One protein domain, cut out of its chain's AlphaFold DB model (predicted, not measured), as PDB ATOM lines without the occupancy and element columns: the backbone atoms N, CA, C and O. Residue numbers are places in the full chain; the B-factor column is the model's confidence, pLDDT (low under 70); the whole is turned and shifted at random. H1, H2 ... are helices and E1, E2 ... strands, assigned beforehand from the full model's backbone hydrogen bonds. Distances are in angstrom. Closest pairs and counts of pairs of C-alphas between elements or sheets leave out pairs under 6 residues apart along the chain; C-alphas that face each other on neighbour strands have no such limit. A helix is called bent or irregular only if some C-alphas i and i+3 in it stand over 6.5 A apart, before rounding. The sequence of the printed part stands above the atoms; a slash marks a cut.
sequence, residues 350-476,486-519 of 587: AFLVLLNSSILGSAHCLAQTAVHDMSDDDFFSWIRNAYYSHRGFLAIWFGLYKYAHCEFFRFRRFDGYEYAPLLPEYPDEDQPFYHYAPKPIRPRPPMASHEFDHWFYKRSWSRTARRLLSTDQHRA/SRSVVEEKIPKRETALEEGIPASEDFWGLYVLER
ATOM      1  N   ALA A 350       6.536   8.270  17.441       96.75
ATOM      2  CA  ALA A 350       6.051   9.576  17.877       96.75
ATOM      3  C   ALA A 350       7.046  10.214  18.843       96.75
ATOM      4  O   ALA A 350       7.663   9.538  19.671       96.75
ATOM      5  N   PHE A 351       7.144  11.536  18.747       97.38
ATOM      6  CA  PHE A 351       8.029  12.360  19.556       97.38
ATOM      7  C   PHE A 351       7.206  13.231  20.496       97.38
ATOM      8  O   PHE A 351       6.230  13.857  20.080       97.38
ATOM      9  N   LEU A 352       7.615  13.278  21.757       97.56
ATOM     10  CA  LEU A 352       7.052  14.125  22.795       97.56
ATOM     11  C   LEU A 352       8.180  14.970  23.373       97.56
ATOM     12  O   LEU A 352       9.135  14.437  23.928       97.56
ATOM     13  N   VAL A 353       8.067  16.285  23.258       96.88
ATOM     14  CA  VAL A 353       9.021  17.237  23.819       96.88
ATOM     15  C   VAL A 353       8.372  17.940  25.000       96.88
ATOM     16  O   VAL A 353       7.248  18.438  24.913       96.88
ATOM     17  N   LEU A 354       9.089  17.975  26.118       95.44
ATOM     18  CA  LEU A 354       8.634  18.572  27.365       95.44
ATOM     19  C   LEU A 354       9.624  19.630  27.826       95.44
ATOM     20  O   LEU A 354      10.833  19.419  27.767       95.44
ATOM     21  N   LEU A 355       9.114  20.744  28.341       92.94
ATOM     22  CA  LEU A 355       9.939  21.733  29.016       92.94
ATOM     23  C   LEU A 355      10.203  21.277  30.454       92.94
ATOM     24  O   LEU A 355       9.321  21.337  31.310       92.94
ATOM     25  N   ASN A 356      11.423  20.838  30.739       88.88
ATOM     26  CA  ASN A 356      11.859  20.582  32.101       88.88
ATOM     27  C   ASN A 356      12.315  21.901  32.734       88.88
ATOM     28  O   ASN A 356      13.473  22.308  32.619       88.88
ATOM     29  N   SER A 357      11.371  22.600  33.364       80.12
ATOM     30  CA  SER A 357      11.654  23.808  34.135       80.12
ATOM     31  C   SER A 357      12.251  23.425  35.492       80.12
ATOM     32  O   SER A 357      11.524  23.176  36.458       80.12
ATOM     33  N   SER A 358      13.578  23.374  35.572       76.19
ATOM     34  CA  SER A 358      14.292  23.322  36.844       76.19
ATOM     35  C   SER A 358      14.571  24.742  37.339       76.19
ATOM     36  O   SER A 358      14.677  25.682  36.557       76.19
ATOM     37  N   ILE A 359      14.752  24.901  38.652       71.00
ATOM     38  CA  ILE A 359      15.195  26.169  39.262       71.00
ATOM     39  C   ILE A 359      16.527  26.636  38.642       71.00
ATOM     40  O   ILE A 359      16.802  27.829  38.580       71.00
ATOM     41  N   LEU A 360      17.343  25.689  38.171       72.12
ATOM     42  CA  LEU A 360      18.667  25.937  37.598       72.12
ATOM     43  C   LEU A 360      18.656  26.187  36.082       72.12
ATOM     44  O   LEU A 360      19.707  26.472  35.517       72.12
ATOM     45  N   GLY A 361      17.504  26.070  35.422       78.75
ATOM     46  CA  GLY A 361      17.392  26.272  33.982       78.75
ATOM     47  C   GLY A 361      16.220  25.524  33.361       78.75
ATOM     48  O   GLY A 361      15.682  24.569  33.926       78.75
ATOM     49  N   SER A 362      15.833  25.968  32.170       85.62
ATOM     50  CA  SER A 362      14.839  25.311  31.331       85.62
ATOM     51  C   SER A 362      15.539  24.496  30.248       85.62
ATOM     52  O   SER A 362      16.211  25.071  29.393       85.62
ATOM     53  N   ALA A 363      15.372  23.176  30.272       91.25
ATOM     54  CA  ALA A 363      15.864  22.293  29.217       91.25
ATOM     55  C   ALA A 363      14.691  21.557  28.572       91.25
ATOM     56  O   ALA A 363      13.772  21.118  29.264       91.25
ATOM     57  N   HIS A 364      14.719  21.410  27.251       94.44
ATOM     58  CA  HIS A 364      13.751  20.576  26.553       94.44
ATOM     59  C   HIS A 364      14.199  19.117  26.637       94.44
ATOM     60  O   HIS A 364      15.329  18.791  26.289       94.44
ATOM     61  N   CYS A 365      13.318  18.238  27.101       95.12
ATOM     62  CA  CYS A 365      13.545  16.800  27.111       95.12
ATOM     63  C   CYS A 365      12.735  16.155  25.990       95.12
ATOM     64  O   CYS A 365      11.541  16.435  25.860       95.12
ATOM     65  N   LEU A 366      13.374  15.284  25.215       96.50
ATOM     66  CA  LEU A 366      12.715  14.445  24.224       96.50
ATOM     67  C   LEU A 366      12.363  13.094  24.854       96.50
ATOM     68  O   LEU A 366      13.179  12.471  25.526       96.50
ATOM     69  N   ALA A 367      11.142  12.641  24.613       97.12
ATOM     70  CA  ALA A 367      10.711  11.272  24.817       97.12
ATOM     71  C   ALA A 367      10.195  10.734  23.482       97.12
ATOM     72  O   ALA A 367       9.415  11.393  22.794       97.12
ATOM     73  N   GLN A 368      10.607   9.523  23.119       96.94
ATOM     74  CA  GLN A 368      10.186   8.872  21.882       96.94
ATOM     75  C   GLN A 368       9.602   7.488  22.160       96.94
ATOM     76  O   GLN A 368      10.061   6.778  23.054       96.94
ATOM     77  N   THR A 369       8.574   7.106  21.402       96.94
ATOM     78  CA  THR A 369       7.987   5.759  21.456       96.94
ATOM     79  C   THR A 369       7.672   5.250  20.063       96.94
ATOM     80  O   THR A 369       7.329   6.030  19.176       96.94
ATOM     81  N   ALA A 370       7.751   3.934  19.882       96.38
ATOM     82  CA  ALA A 370       7.139   3.275  18.740       96.38
ATOM     83  C   ALA A 370       5.617   3.217  18.935       96.38
ATOM     84  O   ALA A 370       5.144   2.946  20.039       96.38
ATOM     85  N   VAL A 371       4.867   3.495  17.873       94.56
ATOM     86  CA  VAL A 371       3.402   3.646  17.868       94.56
ATOM     87  C   VAL A 371       2.715   2.536  17.063       94.56
ATOM     88  O   VAL A 371       1.492   2.452  17.047       94.56
ATOM     89  N   HIS A 372       3.481   1.661  16.404       89.44
ATOM     90  CA  HIS A 372       2.928   0.532  15.653       89.44
ATOM     91  C   HIS A 372       2.017  -0.326  16.556       89.44
ATOM     92  O   HIS A 372       2.455  -0.773  17.614       89.44
ATOM     93  N   ASP A 373       0.754  -0.509  16.150       87.75
ATOM     94  CA  ASP A 373      -0.318  -1.221  16.875       87.75
ATOM     95  C   ASP A 373      -0.618  -0.730  18.308       87.75
ATOM     96  O   ASP A 373      -1.197  -1.459  19.118       87.75
ATOM     97  N   MET A 374      -0.243   0.504  18.654       94.00
ATOM     98  CA  MET A 374      -0.522   1.061  19.977       94.00
ATOM     99  C   MET A 374      -1.967   1.564  20.066       94.00
ATOM    100  O   MET A 374      -2.398   2.387  19.259       94.00
ATOM    101  N   SER A 375      -2.710   1.118  21.082       93.44
ATOM    102  CA  SER A 375      -4.055   1.642  21.339       93.44
ATOM    103  C   SER A 375      -4.006   3.097  21.825       93.44
ATOM    104  O   SER A 375      -3.037   3.514  22.464       93.44
ATOM    105  N   ASP A 376      -5.079   3.865  21.597       92.50
ATOM    106  CA  ASP A 376      -5.183   5.243  22.100       92.50
ATOM    107  C   ASP A 376      -4.948   5.305  23.624       92.50
ATOM    108  O   ASP A 376      -4.219   6.161  24.127       92.50
ATOM    109  N   ASP A 377      -5.518   4.359  24.379       92.19
ATOM    110  CA  ASP A 377      -5.361   4.304  25.836       92.19
ATOM    111  C   ASP A 377      -3.896   4.064  26.254       92.19
ATOM    112  O   ASP A 377      -3.441   4.668  27.233       92.19
ATOM    113  N   ASP A 378      -3.159   3.220  25.525       94.88
ATOM    114  CA  ASP A 378      -1.746   2.931  25.802       94.88
ATOM    115  C   ASP A 378      -0.853   4.115  25.437       94.88
ATOM    116  O   ASP A 378       0.020   4.492  26.220       94.88
ATOM    117  N   PHE A 379      -1.135   4.778  24.316       95.50
ATOM    118  CA  PHE A 379      -0.418   5.975  23.893       95.50
ATOM    119  C   PHE A 379      -0.566   7.124  24.897       95.50
ATOM    120  O   PHE A 379       0.422   7.719  25.331       95.50
ATOM    121  N   PHE A 380      -1.786   7.405  25.362       95.06
ATOM    122  CA  PHE A 380      -1.998   8.427  26.392       95.06
ATOM    123  C   PHE A 380      -1.485   7.998  27.773       95.06
ATOM    124  O   PHE A 380      -1.159   8.853  28.602       95.06
ATOM    125  N   SER A 381      -1.389   6.695  28.045       95.06
ATOM    126  CA  SER A 381      -0.677   6.181  29.220       95.06
ATOM    127  C   SER A 381       0.826   6.461  29.115       95.06
ATOM    128  O   SER A 381       1.422   6.952  30.074       95.06
ATOM    129  N   TRP A 382       1.418   6.247  27.937       96.50
ATOM    130  CA  TRP A 382       2.813   6.578  27.658       96.50
ATOM    131  C   TRP A 382       3.090   8.076  27.816       96.50
ATOM    132  O   TRP A 382       3.989   8.423  28.582       96.50
ATOM    133  N   ILE A 383       2.283   8.965  27.216       96.50
ATOM    134  CA  ILE A 383       2.430  10.426  27.392       96.50
ATOM    135  C   ILE A 383       2.420  10.789  28.878       96.50
ATOM    136  O   ILE A 383       3.249  11.567  29.347       96.50
ATOM    137  N   ARG A 384       1.486  10.215  29.641       95.44
ATOM    138  CA  ARG A 384       1.355  10.479  31.075       95.44
ATOM    139  C   ARG A 384       2.581  10.015  31.857       95.44
ATOM    140  O   ARG A 384       3.057  10.742  32.729       95.44
ATOM    141  N   ASN A 385       3.087   8.827  31.547       95.44
ATOM    142  CA  ASN A 385       4.271   8.274  32.191       95.44
ATOM    143  C   ASN A 385       5.521   9.084  31.838       95.44
ATOM    144  O   ASN A 385       6.277   9.419  32.743       95.44
ATOM    145  N   ALA A 386       5.698   9.468  30.571       96.06
ATOM    146  CA  ALA A 386       6.784  10.341  30.131       96.06
ATOM    147  C   ALA A 386       6.719  11.702  30.843       96.06
ATOM    148  O   ALA A 386       7.700  12.136  31.443       96.06
ATOM    149  N   TYR A 387       5.538  12.324  30.887       95.44
ATOM    150  CA  TYR A 387       5.315  13.582  31.599       95.44
ATOM    151  C   TYR A 387       5.698  13.499  33.081       95.44
ATOM    152  O   TYR A 387       6.470  14.322  33.572       95.44
ATOM    153  N   TYR A 388       5.195  12.496  33.806       93.81
ATOM    154  CA  TYR A 388       5.494  12.364  35.232       93.81
ATOM    155  C   TYR A 388       6.935  11.918  35.513       93.81
ATOM    156  O   TYR A 388       7.515  12.345  36.512       93.81
ATOM    157  N   SER A 389       7.518  11.109  34.630       94.25
ATOM    158  CA  SER A 389       8.927  10.709  34.671       94.25
ATOM    159  C   SER A 389       9.847  11.929  34.592       94.25
ATOM    160  O   SER A 389      10.637  12.161  35.505       94.25
ATOM    161  N   HIS A 390       9.688  12.758  33.553       92.38
ATOM    162  CA  HIS A 390      10.571  13.902  33.310       92.38
ATOM    163  C   HIS A 390      10.379  15.033  34.315       92.38
ATOM    164  O   HIS A 390      11.348  15.668  34.725       92.38
ATOM    165  N   ARG A 391       9.138  15.276  34.745       90.81
ATOM    166  CA  ARG A 391       8.837  16.313  35.734       90.81
ATOM    167  C   ARG A 391       9.357  15.946  37.126       90.81
ATOM    168  O   ARG A 391       9.720  16.819  37.910       90.81
ATOM    169  N   GLY A 392       9.398  14.654  37.439       91.12
ATOM    170  CA  GLY A 392       9.826  14.150  38.733       91.12
ATOM    171  C   GLY A 392       8.778  14.344  39.831       91.12
ATOM    172  O   GLY A 392       7.877  15.183  39.769       91.12
ATOM    173  N   PHE A 393       8.906  13.543  40.886       88.38
ATOM    174  CA  PHE A 393       7.916  13.468  41.960       88.38
ATOM    175  C   PHE A 393       7.657  14.830  42.627       88.38
ATOM    176  O   PHE A 393       6.510  15.258  42.738       88.38
ATOM    177  N   LEU A 394       8.707  15.554  43.027       89.06
ATOM    178  CA  LEU A 394       8.549  16.811  43.768       89.06
ATOM    179  C   LEU A 394       7.831  17.889  42.954       89.06
ATOM    180  O   LEU A 394       6.930  18.536  43.478       89.06
ATOM    181  N   ALA A 395       8.149  18.051  41.670       88.75
ATOM    182  CA  ALA A 395       7.492  19.061  40.843       88.75
ATOM    183  C   ALA A 395       6.051  18.684  40.458       88.75
ATOM    184  O   ALA A 395       5.293  19.542  40.009       88.75
ATOM    185  N   ILE A 396       5.634  17.426  40.633       88.75
ATOM    186  CA  ILE A 396       4.228  17.020  40.481       88.75
ATOM    187  C   ILE A 396       3.414  17.410  41.715       88.75
ATOM    188  O   ILE A 396       2.283  17.883  41.568       88.75
ATOM    189  N   TRP A 397       3.984  17.219  42.909       87.56
ATOM    190  CA  TRP A 397       3.323  17.476  44.193       87.56
ATOM    191  C   TRP A 397       3.372  18.942  44.614       87.56
ATOM    192  O   TRP A 397       2.352  19.490  45.023       87.56
ATOM    193  N   PHE A 398       4.540  19.567  44.483       89.75
ATOM    194  CA  PHE A 398       4.810  20.944  44.904       89.75
ATOM    195  C   PHE A 398       4.785  21.951  43.747       89.75
ATOM    196  O   PHE A 398       4.864  23.158  43.958       89.75
ATOM    197  N   GLY A 399       4.689  21.471  42.504       90.50
ATOM    198  CA  GLY A 399       4.649  22.348  41.341       90.50
ATOM    199  C   GLY A 399       3.305  23.050  41.179       90.50
ATOM    200  O   GLY A 399       2.237  22.458  41.337       90.50
ATOM    201  N   LEU A 400       3.361  24.314  40.774       93.31
ATOM    202  CA  LEU A 400       2.181  25.103  40.415       93.31
ATOM    203  C   LEU A 400       1.590  24.714  39.062       93.31
ATOM    204  O   LEU A 400       0.396  24.915  38.825       93.31
ATOM    205  N   TYR A 401       2.428  24.178  38.179       92.94
ATOM    206  CA  TYR A 401       2.023  23.806  36.837       92.94
ATOM    207  C   TYR A 401       1.428  22.402  36.803       92.94
ATOM    208  O   TYR A 401       1.782  21.503  37.571       92.94
ATOM    209  N   LYS A 402       0.482  22.248  35.890       92.88
ATOM    210  CA  LYS A 402      -0.254  21.032  35.603       92.88
ATOM    211  C   LYS A 402      -0.299  20.876  34.085       92.88
ATOM    212  O   LYS A 402      -0.368  21.871  33.363       92.88
ATOM    213  N   TYR A 403      -0.289  19.631  33.624       94.50
ATOM    214  CA  TYR A 403      -0.525  19.304  32.223       94.50
ATOM    215  C   TYR A 403      -1.840  19.942  31.747       94.50
ATOM    216  O   TYR A 403      -2.867  19.799  32.414       94.50
ATOM    217  N   ALA A 404      -1.794  20.653  30.622       92.94
ATOM    218  CA  ALA A 404      -2.973  21.236  29.996       92.94
ATOM    219  C   ALA A 404      -3.357  20.443  28.747       92.94
ATOM    220  O   ALA A 404      -4.383  19.769  28.725       92.94
ATOM    221  N   HIS A 405      -2.507  20.495  27.727       94.06
ATOM    222  CA  HIS A 405      -2.696  19.801  26.461       94.06
ATOM    223  C   HIS A 405      -1.355  19.645  25.748       94.06
ATOM    224  O   HIS A 405      -0.335  20.158  26.212       94.06
ATOM    225  N   CYS A 406      -1.350  18.937  24.622       95.00
ATOM    226  CA  CYS A 406      -0.218  18.955  23.706       95.00
ATOM    227  C   CYS A 406      -0.552  19.804  22.477       95.00
ATOM    228  O   CYS A 406      -1.687  19.793  22.001       95.00
ATOM    229  N   GLU A 407       0.445  20.503  21.951       93.12
ATOM    230  CA  GLU A 407       0.395  21.160  20.641       93.12
ATOM    231  C   GLU A 407       1.416  20.522  19.709       93.12
ATOM    232  O   GLU A 407       2.374  19.905  20.161       93.12
ATOM    233  N   PHE A 408       1.216  20.644  18.403       92.94
ATOM    234  CA  PHE A 408       2.161  20.110  17.429       92.94
ATOM    235  C   PHE A 408       3.143  21.204  17.045       92.94
ATOM    236  O   PHE A 408       2.738  22.315  16.713       92.94
ATOM    237  N   PHE A 409       4.428  20.889  17.148       94.44
ATOM    238  CA  PHE A 409       5.509  21.825  16.885       94.44
ATOM    239  C   PHE A 409       6.540  21.190  15.966       94.44
ATOM    240  O   PHE A 409       6.832  19.992  16.062       94.44
ATOM    241  N   ARG A 410       7.141  22.034  15.128       95.44
ATOM    242  CA  ARG A 410       8.437  21.768  14.523       95.44
ATOM    243  C   ARG A 410       9.515  22.113  15.538       95.44
ATOM    244  O   ARG A 410       9.540  23.217  16.082       95.44
ATOM    245  N   PHE A 411      10.414  21.181  15.772       96.69
ATOM    246  CA  PHE A 411      11.571  21.317  16.634       96.69
ATOM    247  C   PHE A 411      12.831  21.259  15.795       96.69
ATOM    248  O   PHE A 411      12.887  20.547  14.797       96.69
ATOM    249  N   ARG A 412      13.857  21.969  16.249       96.62
ATOM    250  CA  ARG A 412      15.220  21.826  15.758       96.62
ATOM    251  C   ARG A 412      16.058  21.182  16.837       96.62
ATOM    252  O   ARG A 412      16.201  21.743  17.925       96.62
ATOM    253  N   ARG A 413      16.645  20.031  16.528       95.94
ATOM    254  CA  ARG A 413      17.814  19.555  17.259       95.94
ATOM    255  C   ARG A 413      19.011  20.369  16.784       95.94
ATOM    256  O   ARG A 413      19.219  20.500  15.578       95.94
ATOM    257  N   PHE A 414      19.775  20.934  17.707       94.56
ATOM    258  CA  PHE A 414      20.989  21.688  17.373       94.56
ATOM    259  C   PHE A 414      22.242  21.150  18.072       94.56
ATOM    260  O   PHE A 414      23.345  21.448  17.625       94.56
ATOM    261  N   ASP A 415      22.074  20.306  19.092       93.44
ATOM    262  CA  ASP A 415      23.137  19.496  19.691       93.44
ATOM    263  C   ASP A 415      22.584  18.108  20.076       93.44
ATOM    264  O   ASP A 415      21.380  17.867  19.980       93.44
ATOM    265  N   GLY A 416      23.436  17.179  20.515       91.94
ATOM    266  CA  GLY A 416      23.079  15.777  20.759       91.94
ATOM    267  C   GLY A 416      21.902  15.555  21.718       91.94
ATOM    268  O   GLY A 416      21.202  14.552  21.580       91.94
ATOM    269  N   TYR A 417      21.658  16.487  22.644       93.19
ATOM    270  CA  TYR A 417      20.556  16.438  23.617       93.19
ATOM    271  C   TYR A 417      19.788  17.760  23.732       93.19
ATOM    272  O   TYR A 417      18.965  17.914  24.635       93.19
ATOM    273  N   GLU A 418      20.063  18.722  22.848       93.69
ATOM    274  CA  GLU A 418      19.459  20.048  22.924       93.69
ATOM    275  C   GLU A 418      18.477  20.273  21.778       93.69
ATOM    276  O   GLU A 418      18.787  20.124  20.589       93.69
ATOM    277  N   TYR A 419      17.262  20.642  22.175       95.00
ATOM    278  CA  TYR A 419      16.119  20.820  21.296       95.00
ATOM    279  C   TYR A 419      15.544  22.217  21.495       95.00
ATOM    280  O   TYR A 419      15.412  22.694  22.627       95.00
ATOM    281  N   ALA A 420      15.169  22.861  20.397       94.56
ATOM    282  CA  ALA A 420      14.492  24.147  20.406       94.56
ATOM    283  C   ALA A 420      13.158  24.038  19.649       94.56
ATOM    284  O   ALA A 420      13.155  23.585  18.501       94.56
ATOM    285  N   PRO A 421      12.020  24.438  20.248       94.88
ATOM    286  CA  PRO A 421      10.782  24.601  19.499       94.88
ATOM    287  C   PRO A 421      10.947  25.762  18.511       94.88
ATOM    288  O   PRO A 421      11.395  26.841  18.890       94.88
ATOM    289  N   LEU A 422      10.596  25.534  17.246       93.88
ATOM    290  CA  LEU A 422      10.625  26.553  16.201       93.88
ATOM    291  C   LEU A 422       9.245  27.193  16.038       93.88
ATOM    292  O   LEU A 422       9.041  28.325  16.463       93.88
ATOM    293  N   LEU A 423       8.298  26.469  15.433       90.69
ATOM    294  CA  LEU A 423       6.969  26.978  15.085       90.69
ATOM    295  C   LEU A 423       5.885  25.919  15.344       90.69
ATOM    296  O   LEU A 423       6.167  24.723  15.202       90.69
ATOM    297  N   PRO A 424       4.658  26.337  15.704       90.06
ATOM    298  CA  PRO A 424       3.496  25.457  15.742       90.06
ATOM    299  C   PRO A 424       3.067  25.119  14.306       90.06
ATOM    300  O   PRO A 424       2.332  25.868  13.670       90.06
ATOM    301  N   GLU A 425       3.573  24.009  13.778       89.81
ATOM    302  CA  GLU A 425       3.432  23.621  12.372       89.81
ATOM    303  C   GLU A 425       3.321  22.094  12.248       89.81
ATOM    304  O   GLU A 425       3.843  21.350  13.087       89.81
ATOM    305  N   TYR A 426       2.648  21.622  11.198       90.00
ATOM    306  CA  TYR A 426       2.604  20.206  10.823       90.00
ATOM    307  C   TYR A 426       3.638  19.897   9.738       90.00
ATOM    308  O   TYR A 426       4.020  20.798   9.002       90.00
ATOM    309  N   PRO A 427       4.100  18.642   9.605       90.94
ATOM    310  CA  PRO A 427       4.986  18.291   8.502       90.94
ATOM    311  C   PRO A 427       4.298  18.557   7.162       90.94
ATOM    312  O   PRO A 427       3.183  18.076   6.964       90.94
ATOM    313  N   ASP A 428       4.953  19.270   6.248       88.94
ATOM    314  CA  ASP A 428       4.441  19.503   4.894       88.94
ATOM    315  C   ASP A 428       4.302  18.202   4.087       88.94
ATOM    316  O   ASP A 428       4.852  17.153   4.441       88.94
ATOM    317  N   GLU A 429       3.585  18.265   2.962       86.31
ATOM    318  CA  GLU A 429       3.445  17.131   2.032       86.31
ATOM    319  C   GLU A 429       4.796  16.653   1.476       86.31
ATOM    320  O   GLU A 429       4.956  15.466   1.185       86.31
ATOM    321  N   ASP A 430       5.782  17.549   1.425       87.50
ATOM    322  CA  ASP A 430       7.146  17.287   0.961       87.50
ATOM    323  C   ASP A 430       7.967  16.405   1.921       87.50
ATOM    324  O   ASP A 430       9.094  16.027   1.599       87.50
ATOM    325  N   GLN A 431       7.429  16.059   3.098       91.44
ATOM    326  CA  GLN A 431       8.081  15.210   4.098       91.44
ATOM    327  C   GLN A 431       7.488  13.787   4.086       91.44
ATOM    328  O   GLN A 431       6.676  13.439   4.954       91.44
ATOM    329  N   PRO A 432       7.889  12.909   3.137       88.75
ATOM    330  CA  PRO A 432       7.277  11.589   2.955       88.75
ATOM    331  C   PRO A 432       7.483  10.653   4.151       88.75
ATOM    332  O   PRO A 432       6.686   9.742   4.354       88.75
ATOM    333  N   PHE A 433       8.505  10.906   4.974       93.38
ATOM    334  CA  PHE A 433       8.840  10.104   6.155       93.38
ATOM    335  C   PHE A 433       7.833  10.245   7.304       93.38
ATOM    336  O   PHE A 433       7.927   9.508   8.288       93.38
ATOM    337  N   TYR A 434       6.904  11.203   7.207       93.62
ATOM    338  CA  TYR A 434       5.858  11.436   8.195       93.62
ATOM    339  C   TYR A 434       4.504  10.891   7.734       93.62
ATOM    340  O   TYR A 434       3.997  11.230   6.667       93.62
ATOM    341  N   HIS A 435       3.864  10.096   8.587       91.81
ATOM    342  CA  HIS A 435       2.572   9.452   8.359       91.81
ATOM    343  C   HIS A 435       1.504  10.040   9.279       91.81
ATOM    344  O   HIS A 435       1.616   9.948  10.501       91.81
ATOM    345  N   TYR A 436       0.472  10.636   8.682       89.06
ATOM    346  CA  TYR A 436      -0.730  11.159   9.342       89.06
ATOM    347  C   TYR A 436      -1.858  11.332   8.308       89.06
ATOM    348  O   TYR A 436      -1.590  11.325   7.104       89.06
ATOM    349  N   ALA A 437      -3.107  11.482   8.758       84.75
ATOM    350  CA  ALA A 437      -4.272  11.703   7.903       84.75
ATOM    351  C   ALA A 437      -5.291  12.666   8.554       84.75
ATOM    352  O   ALA A 437      -5.617  12.514   9.731       84.75
ATOM    353  N   PRO A 438      -5.874  13.624   7.804       82.75
ATOM    354  CA  PRO A 438      -5.686  13.882   6.374       82.75
ATOM    355  C   PRO A 438      -4.392  14.658   6.059       82.75
ATOM    356  O   PRO A 438      -3.939  15.452   6.876       82.75
ATOM    357  N   LYS A 439      -3.839  14.457   4.854       83.25
ATOM    358  CA  LYS A 439      -2.804  15.305   4.236       83.25
ATOM    359  C   LYS A 439      -3.458  16.153   3.127       83.25
ATOM    360  O   LYS A 439      -4.173  15.553   2.320       83.25
ATOM    361  N   PRO A 440      -3.292  17.485   3.095       78.69
ATOM    362  CA  PRO A 440      -2.689  18.325   4.128       78.69
ATOM    363  C   PRO A 440      -3.638  18.464   5.330       78.69
ATOM    364  O   PRO A 440      -4.862  18.312   5.209       78.69
ATOM    365  N   ILE A 441      -3.089  18.759   6.510       77.56
ATOM    366  CA  ILE A 441      -3.920  19.065   7.677       77.56
ATOM    367  C   ILE A 441      -4.646  20.387   7.418       77.56
ATOM    368  O   ILE A 441      -4.055  21.388   7.021       77.56
ATOM    369  N   ARG A 442      -5.968  20.380   7.616       73.44
ATOM    370  CA  ARG A 442      -6.782  21.604   7.579       73.44
ATOM    371  C   ARG A 442      -6.230  22.609   8.603       73.44
ATOM    372  O   ARG A 442      -5.688  22.177   9.609       73.44
ATOM    373  N   PRO A 443      -6.462  23.925   8.452       65.69
ATOM    374  CA  PRO A 443      -5.933  24.948   9.372       65.69
ATOM    375  C   PRO A 443      -6.345  24.782  10.848       65.69
ATOM    376  O   PRO A 443      -5.854  25.497  11.714       65.69
ATOM    377  N   ARG A 444      -7.252  23.851  11.162       67.69
ATOM    378  CA  ARG A 444      -7.618  23.497  12.530       67.69
ATOM    379  C   ARG A 444      -6.777  22.300  12.989       67.69
ATOM    380  O   ARG A 444      -6.774  21.297  12.270       67.69
ATOM    381  N   PRO A 445      -6.147  22.343  14.181       72.38
ATOM    382  CA  PRO A 445      -5.411  21.197  14.700       72.38
ATOM    383  C   PRO A 445      -6.326  19.960  14.730       72.38
ATOM    384  O   PRO A 445      -7.511  20.076  15.060       72.38
ATOM    385  N   PRO A 446      -5.807  18.768  14.392       78.50
ATOM    386  CA  PRO A 446      -6.588  17.552  14.256       78.50
ATOM    387  C   PRO A 446      -7.138  17.088  15.610       78.50
ATOM    388  O   PRO A 446      -8.135  16.366  15.661       78.50
ATOM    389  N   MET A 447      -6.525  17.528  16.712       86.19
ATOM    390  CA  MET A 447      -6.952  17.242  18.073       86.19
ATOM    391  C   MET A 447      -7.051  18.539  18.877       86.19
ATOM    392  O   MET A 447      -6.093  19.306  18.956       86.19
ATOM    393  N   ALA A 448      -8.223  18.790  19.460       85.00
ATOM    394  CA  ALA A 448      -8.464  19.979  20.270       85.00
ATOM    395  C   ALA A 448      -7.848  19.837  21.673       85.00
ATOM    396  O   ALA A 448      -7.732  18.731  22.206       85.00
ATOM    397  N   SER A 449      -7.517  20.957  22.324       87.12
ATOM    398  CA  SER A 449      -6.906  20.961  23.665       87.12
ATOM    399  C   SER A 449      -7.741  20.214  24.714       87.12
ATOM    400  O   SER A 449      -7.195  19.471  25.527       87.12
ATOM    401  N   HIS A 450      -9.071  20.347  24.678       83.25
ATOM    402  CA  HIS A 450      -9.967  19.631  25.593       83.25
ATOM    403  C   HIS A 450      -9.998  18.115  25.331       83.25
ATOM    404  O   HIS A 450     -10.216  17.334  26.257       83.25
ATOM    405  N   GLU A 451      -9.763  17.687  24.085       88.25
ATOM    406  CA  GLU A 451      -9.663  16.274  23.722       88.25
ATOM    407  C   GLU A 451      -8.414  15.684  24.394       88.25
ATOM    408  O   GLU A 451      -8.502  14.645  25.051       88.25
ATOM    409  N   PHE A 452      -7.279  16.392  24.333       91.88
ATOM    410  CA  PHE A 452      -6.049  16.009  25.035       91.88
ATOM    411  C   PHE A 452      -6.243  15.927  26.556       91.88
ATOM    412  O   PHE A 452      -5.880  14.908  27.147       91.88
ATOM    413  N   ASP A 453      -6.854  16.939  27.191       89.31
ATOM    414  CA  ASP A 453      -7.145  16.912  28.639       89.31
ATOM    415  C   ASP A 453      -8.003  15.690  29.003       89.31
ATOM    416  O   ASP A 453      -7.692  14.948  29.943       89.31
ATOM    417  N   HIS A 454      -9.056  15.428  28.221       87.62
ATOM    418  CA  HIS A 454      -9.943  14.294  28.450       87.62
ATOM    419  C   HIS A 454      -9.191  12.959  28.406       87.62
ATOM    420  O   HIS A 454      -9.353  12.141  29.318       87.62
ATOM    421  N   TRP A 455      -8.370  12.730  27.378       90.69
ATOM    422  CA  TRP A 455      -7.626  11.481  27.217       90.69
ATOM    423  C   TRP A 455      -6.515  11.319  28.253       90.69
ATOM    424  O   TRP A 455      -6.428  10.272  28.903       90.69
ATOM    425  N   PHE A 456      -5.727  12.369  28.491       92.38
ATOM    426  CA  PHE A 456      -4.635  12.350  29.464       92.38
ATOM    427  C   PHE A 456      -5.138  11.995  30.868       92.38
ATOM    428  O   PHE A 456      -4.554  11.157  31.569       92.38
ATOM    429  N   TYR A 457      -6.274  12.575  31.265       89.31
ATOM    430  CA  TYR A 457      -6.863  12.357  32.581       89.31
ATOM    431  C   TYR A 457      -7.914  11.248  32.633       89.31
ATOM    432  O   TYR A 457      -8.421  10.956  33.718       89.31
ATOM    433  N   LYS A 458      -8.199  10.557  31.523       86.50
ATOM    434  CA  LYS A 458      -9.252   9.532  31.421       86.50
ATOM    435  C   LYS A 458      -9.197   8.487  32.539       86.50
ATOM    436  O   LYS A 458     -10.252   8.142  33.075       86.50
ATOM    437  N   ARG A 459      -7.989   8.014  32.875       82.06
ATOM    438  CA  ARG A 459      -7.689   7.004  33.915       82.06
ATOM    439  C   ARG A 459      -6.943   7.576  35.135       82.06
ATOM    440  O   ARG A 459      -6.405   6.825  35.937       82.06
ATOM    441  N   SER A 460      -6.856   8.898  35.271       79.12
ATOM    442  CA  SER A 460      -6.148   9.545  36.384       79.12
ATOM    443  C   SER A 460      -7.039   9.667  37.625       79.12
ATOM    444  O   SER A 460      -8.241   9.903  37.495       79.12
ATOM    445  N   TRP A 461      -6.443   9.635  38.829       69.75
ATOM    446  CA  TRP A 461      -7.125  10.002  40.083       69.75
ATOM    447  C   TRP A 461      -7.819  11.362  39.989       69.75
ATOM    448  O   TRP A 461      -8.907  11.537  40.523       69.75
ATOM    449  N   SER A 462      -7.244  12.308  39.242       68.62
ATOM    450  CA  SER A 462      -7.874  13.609  39.009       68.62
ATOM    451  C   SER A 462      -9.262  13.496  38.377       68.62
ATOM    452  O   SER A 462     -10.073  14.386  38.590       68.62
ATOM    453  N   ARG A 463      -9.573  12.425  37.631       69.69
ATOM    454  CA  ARG A 463     -10.921  12.172  37.114       69.69
ATOM    455  C   ARG A 463     -11.846  11.617  38.185       69.69
ATOM    456  O   ARG A 463     -13.005  12.005  38.217       69.69
ATOM    457  N   THR A 464     -11.355  10.742  39.055       71.38
ATOM    458  CA  THR A 464     -12.120  10.258  40.212       71.38
ATOM    459  C   THR A 464     -12.427  11.414  41.155       71.38
ATOM    460  O   THR A 464     -13.589  11.661  41.437       71.38
ATOM    461  N   ALA A 465     -11.420  12.207  41.524       73.00
ATOM    462  CA  ALA A 465     -11.593  13.435  42.288       73.00
ATOM    463  C   ALA A 465     -12.511  14.425  41.558       73.00
ATOM    464  O   ALA A 465     -13.424  14.957  42.171       73.00
ATOM    465  N   ARG A 466     -12.356  14.609  40.237       72.62
ATOM    466  CA  ARG A 466     -13.298  15.399  39.425       72.62
ATOM    467  C   ARG A 466     -14.718  14.888  39.522       72.62
ATOM    468  O   ARG A 466     -15.600  15.711  39.639       72.62
ATOM    469  N   ARG A 467     -14.940  13.576  39.460       71.88
ATOM    470  CA  ARG A 467     -16.273  12.969  39.549       71.88
ATOM    471  C   ARG A 467     -16.872  13.091  40.946       71.88
ATOM    472  O   ARG A 467     -18.079  13.235  41.048       71.88
ATOM    473  N   LEU A 468     -16.041  13.017  41.985       76.19
ATOM    474  CA  LEU A 468     -16.461  13.169  43.378       76.19
ATOM    475  C   LEU A 468     -16.766  14.632  43.722       76.19
ATOM    476  O   LEU A 468     -17.723  14.904  44.433       76.19
ATOM    477  N   LEU A 469     -15.964  15.567  43.206       70.69
ATOM    478  CA  LEU A 469     -16.119  17.007  43.432       70.69
ATOM    479  C   LEU A 469     -17.089  17.660  42.440       70.69
ATOM    480  O   LEU A 469     -17.601  18.745  42.705       70.69
ATOM    481  N   SER A 470     -17.340  17.038  41.285       66.50
ATOM    482  CA  SER A 470     -18.381  17.492  40.371       66.50
ATOM    483  C   SER A 470     -19.727  17.156  40.985       66.50
ATOM    484  O   SER A 470     -20.041  15.984  41.181       66.50
ATOM    485  N   THR A 471     -20.531  18.179  41.245       61.91
ATOM    486  CA  THR A 471     -21.913  18.014  41.688       61.91
ATOM    487  C   THR A 471     -22.699  17.124  40.718       61.91
ATOM    488  O   THR A 471     -22.460  17.136  39.505       61.91
ATOM    489  N   ASP A 472     -23.666  16.357  41.234       54.19
ATOM    490  CA  ASP A 472     -24.457  15.378  40.465       54.19
ATOM    491  C   ASP A 472     -25.140  15.965  39.211       54.19
ATOM    492  O   ASP A 472     -25.408  15.261  38.237       54.19
ATOM    493  N   GLN A 473     -25.344  17.281  39.163       54.28
ATOM    494  CA  GLN A 473     -25.929  17.966  38.011       54.28
ATOM    495  C   GLN A 473     -24.987  18.021  36.788       54.28
ATOM    496  O   GLN A 473     -25.448  17.972  35.644       54.28
ATOM    497  N   HIS A 474     -23.665  18.019  37.004       52.59
ATOM    498  CA  HIS A 474     -22.675  17.812  35.937       52.59
ATOM    499  C   HIS A 474     -22.662  16.359  35.443       52.59
ATOM    500  O   HIS A 474     -22.349  16.102  34.282       52.59
ATOM    501  N   ARG A 475     -23.021  15.398  36.303       52.69
ATOM    502  CA  ARG A 475     -23.065  13.968  35.970       52.69
ATOM    503  C   ARG A 475     -24.239  13.629  35.047       52.69
ATOM    504  O   ARG A 475     -24.078  12.800  34.157       52.69
ATOM    505  N   ALA A 476     -25.378  14.305  35.218       53.12
ATOM    506  CA  ALA A 476     -26.586  14.110  34.410       53.12
ATOM    507  C   ALA A 476     -26.513  14.726  32.999       53.12
ATOM    508  O   ALA A 476     -27.234  14.297  32.101       53.12
ATOM    509  N   SER A 486     -15.236   5.765  16.010       53.34
ATOM    510  CA  SER A 486     -14.512   4.488  16.128       53.34
ATOM    511  C   SER A 486     -13.114   4.439  15.471       53.34
ATOM    512  O   SER A 486     -12.571   3.352  15.290       53.34
ATOM    513  N   ARG A 487     -12.550   5.578  15.063       65.44
ATOM    514  CA  ARG A 487     -11.216   5.714  14.479       65.44
ATOM    515  C   ARG A 487     -10.229   6.068  15.586       65.44
ATOM    516  O   ARG A 487     -10.514   6.946  16.398       65.44
ATOM    517  N   SER A 488      -9.098   5.371  15.622       79.56
ATOM    518  CA  SER A 488      -8.050   5.621  16.606       79.56
ATOM    519  C   SER A 488      -7.455   7.011  16.387       79.56
ATOM    520  O   SER A 488      -6.980   7.364  15.302       79.56
ATOM    521  N   VAL A 489      -7.510   7.826  17.439       83.38
ATOM    522  CA  VAL A 489      -6.968   9.192  17.467       83.38
ATOM    523  C   VAL A 489      -5.492   9.169  17.082       83.38
ATOM    524  O   VAL A 489      -5.027  10.026  16.332       83.38
ATOM    525  N   VAL A 490      -4.765   8.166  17.571       85.38
ATOM    526  CA  VAL A 490      -3.326   8.014  17.365       85.38
ATOM    527  C   VAL A 490      -2.977   7.685  15.916       85.38
ATOM    528  O   VAL A 490      -1.975   8.184  15.400       85.38
ATOM    529  N   GLU A 491      -3.778   6.865  15.234       85.62
ATOM    530  CA  GLU A 491      -3.448   6.464  13.867       85.62
ATOM    531  C   GLU A 491      -3.641   7.596  12.866       85.62
ATOM    532  O   GLU A 491      -2.801   7.767  11.980       85.62
ATOM    533  N   GLU A 492      -4.715   8.367  13.015       85.38
ATOM    534  CA  GLU A 492      -5.068   9.405  12.050       85.38
ATOM    535  C   GLU A 492      -4.394  10.742  12.384       85.38
ATOM    536  O   GLU A 492      -3.754  11.348  11.526       85.38
ATOM    537  N   LYS A 493      -4.492  11.202  13.637       85.88
ATOM    538  CA  LYS A 493      -4.244  12.612  13.981       85.88
ATOM    539  C   LYS A 493      -2.802  12.929  14.380       85.88
ATOM    540  O   LYS A 493      -2.437  14.103  14.405       85.88
ATOM    541  N   ILE A 494      -1.999  11.928  14.742       91.81
ATOM    542  CA  ILE A 494      -0.654  12.134  15.298       91.81
ATOM    543  C   ILE A 494       0.398  11.874  14.208       91.81
ATOM    544  O   ILE A 494       0.424  10.772  13.658       91.81
ATOM    545  N   PRO A 495       1.279  12.848  13.895       92.19
ATOM    546  CA  PRO A 495       2.351  12.670  12.937       92.19
ATOM    547  C   PRO A 495       3.366  11.682  13.495       92.19
ATOM    548  O   PRO A 495       3.930  11.870  14.575       92.19
ATOM    549  N   LYS A 496       3.573  10.613  12.734       94.81
ATOM    550  CA  LYS A 496       4.494   9.531  13.061       94.81
ATOM    551  C   LYS A 496       5.624   9.493  12.048       94.81
ATOM    552  O   LYS A 496       5.353   9.581  10.858       94.81
ATOM    553  N   ARG A 497       6.861   9.320  12.495       95.75
ATOM    554  CA  ARG A 497       8.041   9.242  11.628       95.75
ATOM    555  C   ARG A 497       8.536   7.805  11.498       95.75
ATOM    556  O   ARG A 497       8.515   7.075  12.478       95.75
ATOM    557  N   GLU A 498       9.013   7.403  10.326       95.19
ATOM    558  CA  GLU A 498       9.551   6.044  10.097       95.19
ATOM    559  C   GLU A 498      10.865   5.746  10.833       95.19
ATOM    560  O   GLU A 498      11.205   4.589  11.060       95.19
ATOM    561  N   THR A 499      11.621   6.781  11.196       94.25
ATOM    562  CA  THR A 499      12.920   6.656  11.861       94.25
ATOM    563  C   THR A 499      12.874   7.315  13.231       94.25
ATOM    564  O   THR A 499      12.418   8.455  13.358       94.25
ATOM    565  N   ALA A 500      13.380   6.622  14.252       95.38
ATOM    566  CA  ALA A 500      13.642   7.220  15.556       95.38
ATOM    567  C   ALA A 500      14.728   8.302  15.454       95.38
ATOM    568  O   ALA A 500      15.548   8.282  14.533       95.38
ATOM    569  N   LEU A 501      14.747   9.234  16.409       94.25
ATOM    570  CA  LEU A 501      15.823  10.211  16.500       94.25
ATOM    571  C   LEU A 501      16.996   9.577  17.261       94.25
ATOM    572  O   LEU A 501      16.824   9.046  18.362       94.25
ATOM    573  N   GLU A 502      18.188   9.611  16.670       93.75
ATOM    574  CA  GLU A 502      19.409   9.100  17.302       93.75
ATOM    575  C   GLU A 502      19.978  10.146  18.270       93.75
ATOM    576  O   GLU A 502      20.664  11.079  17.852       93.75
ATOM    577  N   GLU A 503      19.674  10.029  19.562       90.00
ATOM    578  CA  GLU A 503      20.195  10.940  20.590       90.00
ATOM    579  C   GLU A 503      21.726  10.843  20.728       90.00
ATOM    580  O   GLU A 503      22.316   9.768  20.617       90.00
ATOM    581  N   GLY A 504      22.383  11.974  21.002       90.12
ATOM    582  CA  GLY A 504      23.832  12.056  21.221       90.12
ATOM    583  C   GLY A 504      24.676  12.364  19.979       90.12
ATOM    584  O   GLY A 504      25.870  12.629  20.114       90.12
ATOM    585  N   ILE A 505      24.081  12.395  18.782       91.00
ATOM    586  CA  ILE A 505      24.774  12.831  17.563       91.00
ATOM    587  C   ILE A 505      24.597  14.349  17.401       91.00
ATOM    588  O   ILE A 505      23.456  14.813  17.360       91.00
ATOM    589  N   PRO A 506      25.682  15.135  17.240       89.12
ATOM    590  CA  PRO A 506      25.628  16.599  17.128       89.12
ATOM    591  C   PRO A 506      25.131  17.088  15.750       89.12
ATOM    592  O   PRO A 506      25.542  18.136  15.256       89.12
ATOM    593  N   ALA A 507      24.277  16.314  15.081       92.81
ATOM    594  CA  ALA A 507      23.718  16.674  13.787       92.81
ATOM    595  C   ALA A 507      22.466  17.532  13.986       92.81
ATOM    596  O   ALA A 507      21.512  17.113  14.651       92.81
ATOM    597  N   SER A 508      22.457  18.724  13.384       94.25
ATOM    598  CA  SER A 508      21.255  19.547  13.390       94.25
ATOM    599  C   SER A 508      20.203  18.931  12.479       94.25
ATOM    600  O   SER A 508      20.476  18.626  11.320       94.25
ATOM    601  N   GLU A 509      19.014  18.716  13.027       95.62
ATOM    602  CA  GLU A 509      17.922  18.063  12.323       95.62
ATOM    603  C   GLU A 509      16.590  18.636  12.794       95.62
ATOM    604  O   GLU A 509      16.343  18.749  14.000       95.62
ATOM    605  N   ASP A 510      15.741  18.996  11.835       96.31
ATOM    606  CA  ASP A 510      14.388  19.455  12.111       96.31
ATOM    607  C   ASP A 510      13.446  18.239  12.164       96.31
ATOM    608  O   ASP A 510      13.504  17.342  11.322       96.31
ATOM    609  N   PHE A 511      12.585  18.190  13.176       96.31
ATOM    610  CA  PHE A 511      11.605  17.123  13.359       96.31
ATOM    611  C   PHE A 511      10.303  17.681  13.929       96.31
ATOM    612  O   PHE A 511      10.285  18.706  14.600       96.31
ATOM    613  N   TRP A 512       9.196  16.991  13.692       96.06
ATOM    614  CA  TRP A 512       7.881  17.365  14.204       96.06
ATOM    615  C   TRP A 512       7.453  16.418  15.315       96.06
ATOM    616  O   TRP A 512       7.683  15.209  15.234       96.06
ATOM    617  N   GLY A 513       6.809  16.965  16.341       95.69
ATOM    618  CA  GLY A 513       6.358  16.198  17.493       95.69
ATOM    619  C   GLY A 513       5.305  16.918  18.323       95.69
ATOM    620  O   GLY A 513       4.867  18.024  18.005       95.69
ATOM    621  N   LEU A 514       4.907  16.266  19.410       96.50
ATOM    622  CA  LEU A 514       4.013  16.812  20.420       96.50
ATOM    623  C   LEU A 514       4.817  17.644  21.421       96.50
ATOM    624  O   LEU A 514       5.681  17.115  22.111       96.50
ATOM    625  N   TYR A 515       4.500  18.923  21.547       96.38
ATOM    626  CA  TYR A 515       4.964  19.783  22.624       96.38
ATOM    627  C   TYR A 515       3.979  19.747  23.787       96.38
ATOM    628  O   TYR A 515       2.797  20.048  23.606       96.38
ATOM    629  N   VAL A 516       4.444  19.402  24.985       95.69
ATOM    630  CA  VAL A 516       3.595  19.457  26.179       95.69
ATOM    631  C   VAL A 516       3.454  20.894  26.653       95.69
ATOM    632  O   VAL A 516       4.438  21.540  27.011       95.69
ATOM    633  N   LEU A 517       2.211  21.363  26.732       93.44
ATOM    634  CA  LEU A 517       1.882  22.626  27.365       93.44
ATOM    635  C   LEU A 517       1.379  22.420  28.781       93.44
ATOM    636  O   LEU A 517       0.544  21.562  29.085       93.44
ATOM    637  N   GLU A 518       1.873  23.288  29.652       93.38
ATOM    638  CA  GLU A 518       1.511  23.311  31.052       93.38
ATOM    639  C   GLU A 518       0.789  24.612  31.380       93.38
ATOM    640  O   GLU A 518       1.138  25.689  30.895       93.38
ATOM    641  N   ARG A 519      -0.224  24.523  32.238       92.88
ATOM    642  CA  ARG A 519      -0.925  25.686  32.785       92.88
ATOM    643  C   ARG A 519      -0.799  25.680  34.296       92.88
ATOM    644  O   ARG A 519      -0.727  24.631  34.936       92.88
TER     645      ARG A 519
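What this domain is: This is residues 350 to 476 and 486 to 519 of the 587 residues of an uncharacterized protein of Penicillium coprophilum (UniProt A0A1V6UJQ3). A strongly twisted sheet of five strands is folded back on itself into two leaves, E2 E1 and E3 E4, with E5 as the hinge, and it curls round the long, kinked helix H1. H2 packs beside E3, and beyond it H3 and H4 make an arm, of which residues 468 to 474 stick out freely. The 161 printed residues hold five named helices and five named strands in the order E1 E2 H1 E3 E4 H2 H3 H4 H5 E5; the mixed sheet runs E2 E1 E5 E3 E4, and the class is mixed, helices and strands. The whole is compact, with a radius of gyration of the C-alphas of 16.7 A and spans of 53 by 43 by 28 A.

Where its parts are: Find C-alpha 350 at (6.051, 9.576, 17.877); from there E1 runs 24.8 A to residue 358. E2, residues 361 to 370, covers 29.4 A. H1, residues 376 to 397, covers 26.6 A; it is irregular, with C-alphas 390 and 393 9.1 A apart, and has a kink of 86 degrees near residue 391. E3, residues 401 to 415, covers 27.5 A and bends by 102 degrees at residue 404. Next come E4, residues 418 to 423, H2, residues 449 to 457, H3, residues 461 to 469, H4, residues 472 to 476, and H5, residues 489 to 493. E5, residues 509 to 519, bends by 63 degrees at residue 512 and ends at C-alpha 519, (-0.925, 25.686, 32.785).

How they stand to each other: Begin at the hairpin E1 and E2, antiparallel, where N 352 and O 367 are 2.8 A apart. E1 and E5 are parallel, with N 514 and O 351 at 2.8 A. E5 and E3 are antiparallel, with N 411 and O 511 at 2.7 A. E3 and E4 form an antiparallel hairpin, with N 422 and O 410 at 2.8 A. E2, H1 and E3 make a split strand-helix-strand unit, two strands running the same way with E1 and E5 between them; its crossover is right-handed. H1 is on the sheet; its closest C-alphas to E1 are Arg 391 and Asn 356, 6.4 A. H1 touches H2 with residues 377 to 384 alone, about perpendicular at 80 degrees, closest at the C-alphas of Phe 380 and Phe 456, 5.6 A. H2 is on the sheet and stands at the sheet's level, beside the strands and not over them, with a height over the sheet of 0.9 A from a local plane fitted to only just enough of the sheet's C-alphas, 6 of them. H5 only just touches H1, with 3 pairs of C-alphas within 8 A, the closest those of Val 490 and Asp 376, 5.8 A. H3 is close to H2 but not clearly touching, at 6.1 A between the C-alphas of Arg 463 and Tyr 457; H4 is apart from H2. Every O i to N i+4 pair is within hydrogen-bond range in H2, H3, H4 and H5, and 15 of 18 are in H1.

The domain as a whole: The C-alphas farthest apart, of Gln 473 and Pro 506, are 55.6 A apart. Residues 477 to 485 are not printed, and C-alphas 476 and 486 lie 23.9 A apart across this cut. The long links are E4 to H2 and H5 to E5. Look for pLDDT under 70 at residues 443 to 444, 461 to 463, 470 to 476 and 486 to 487.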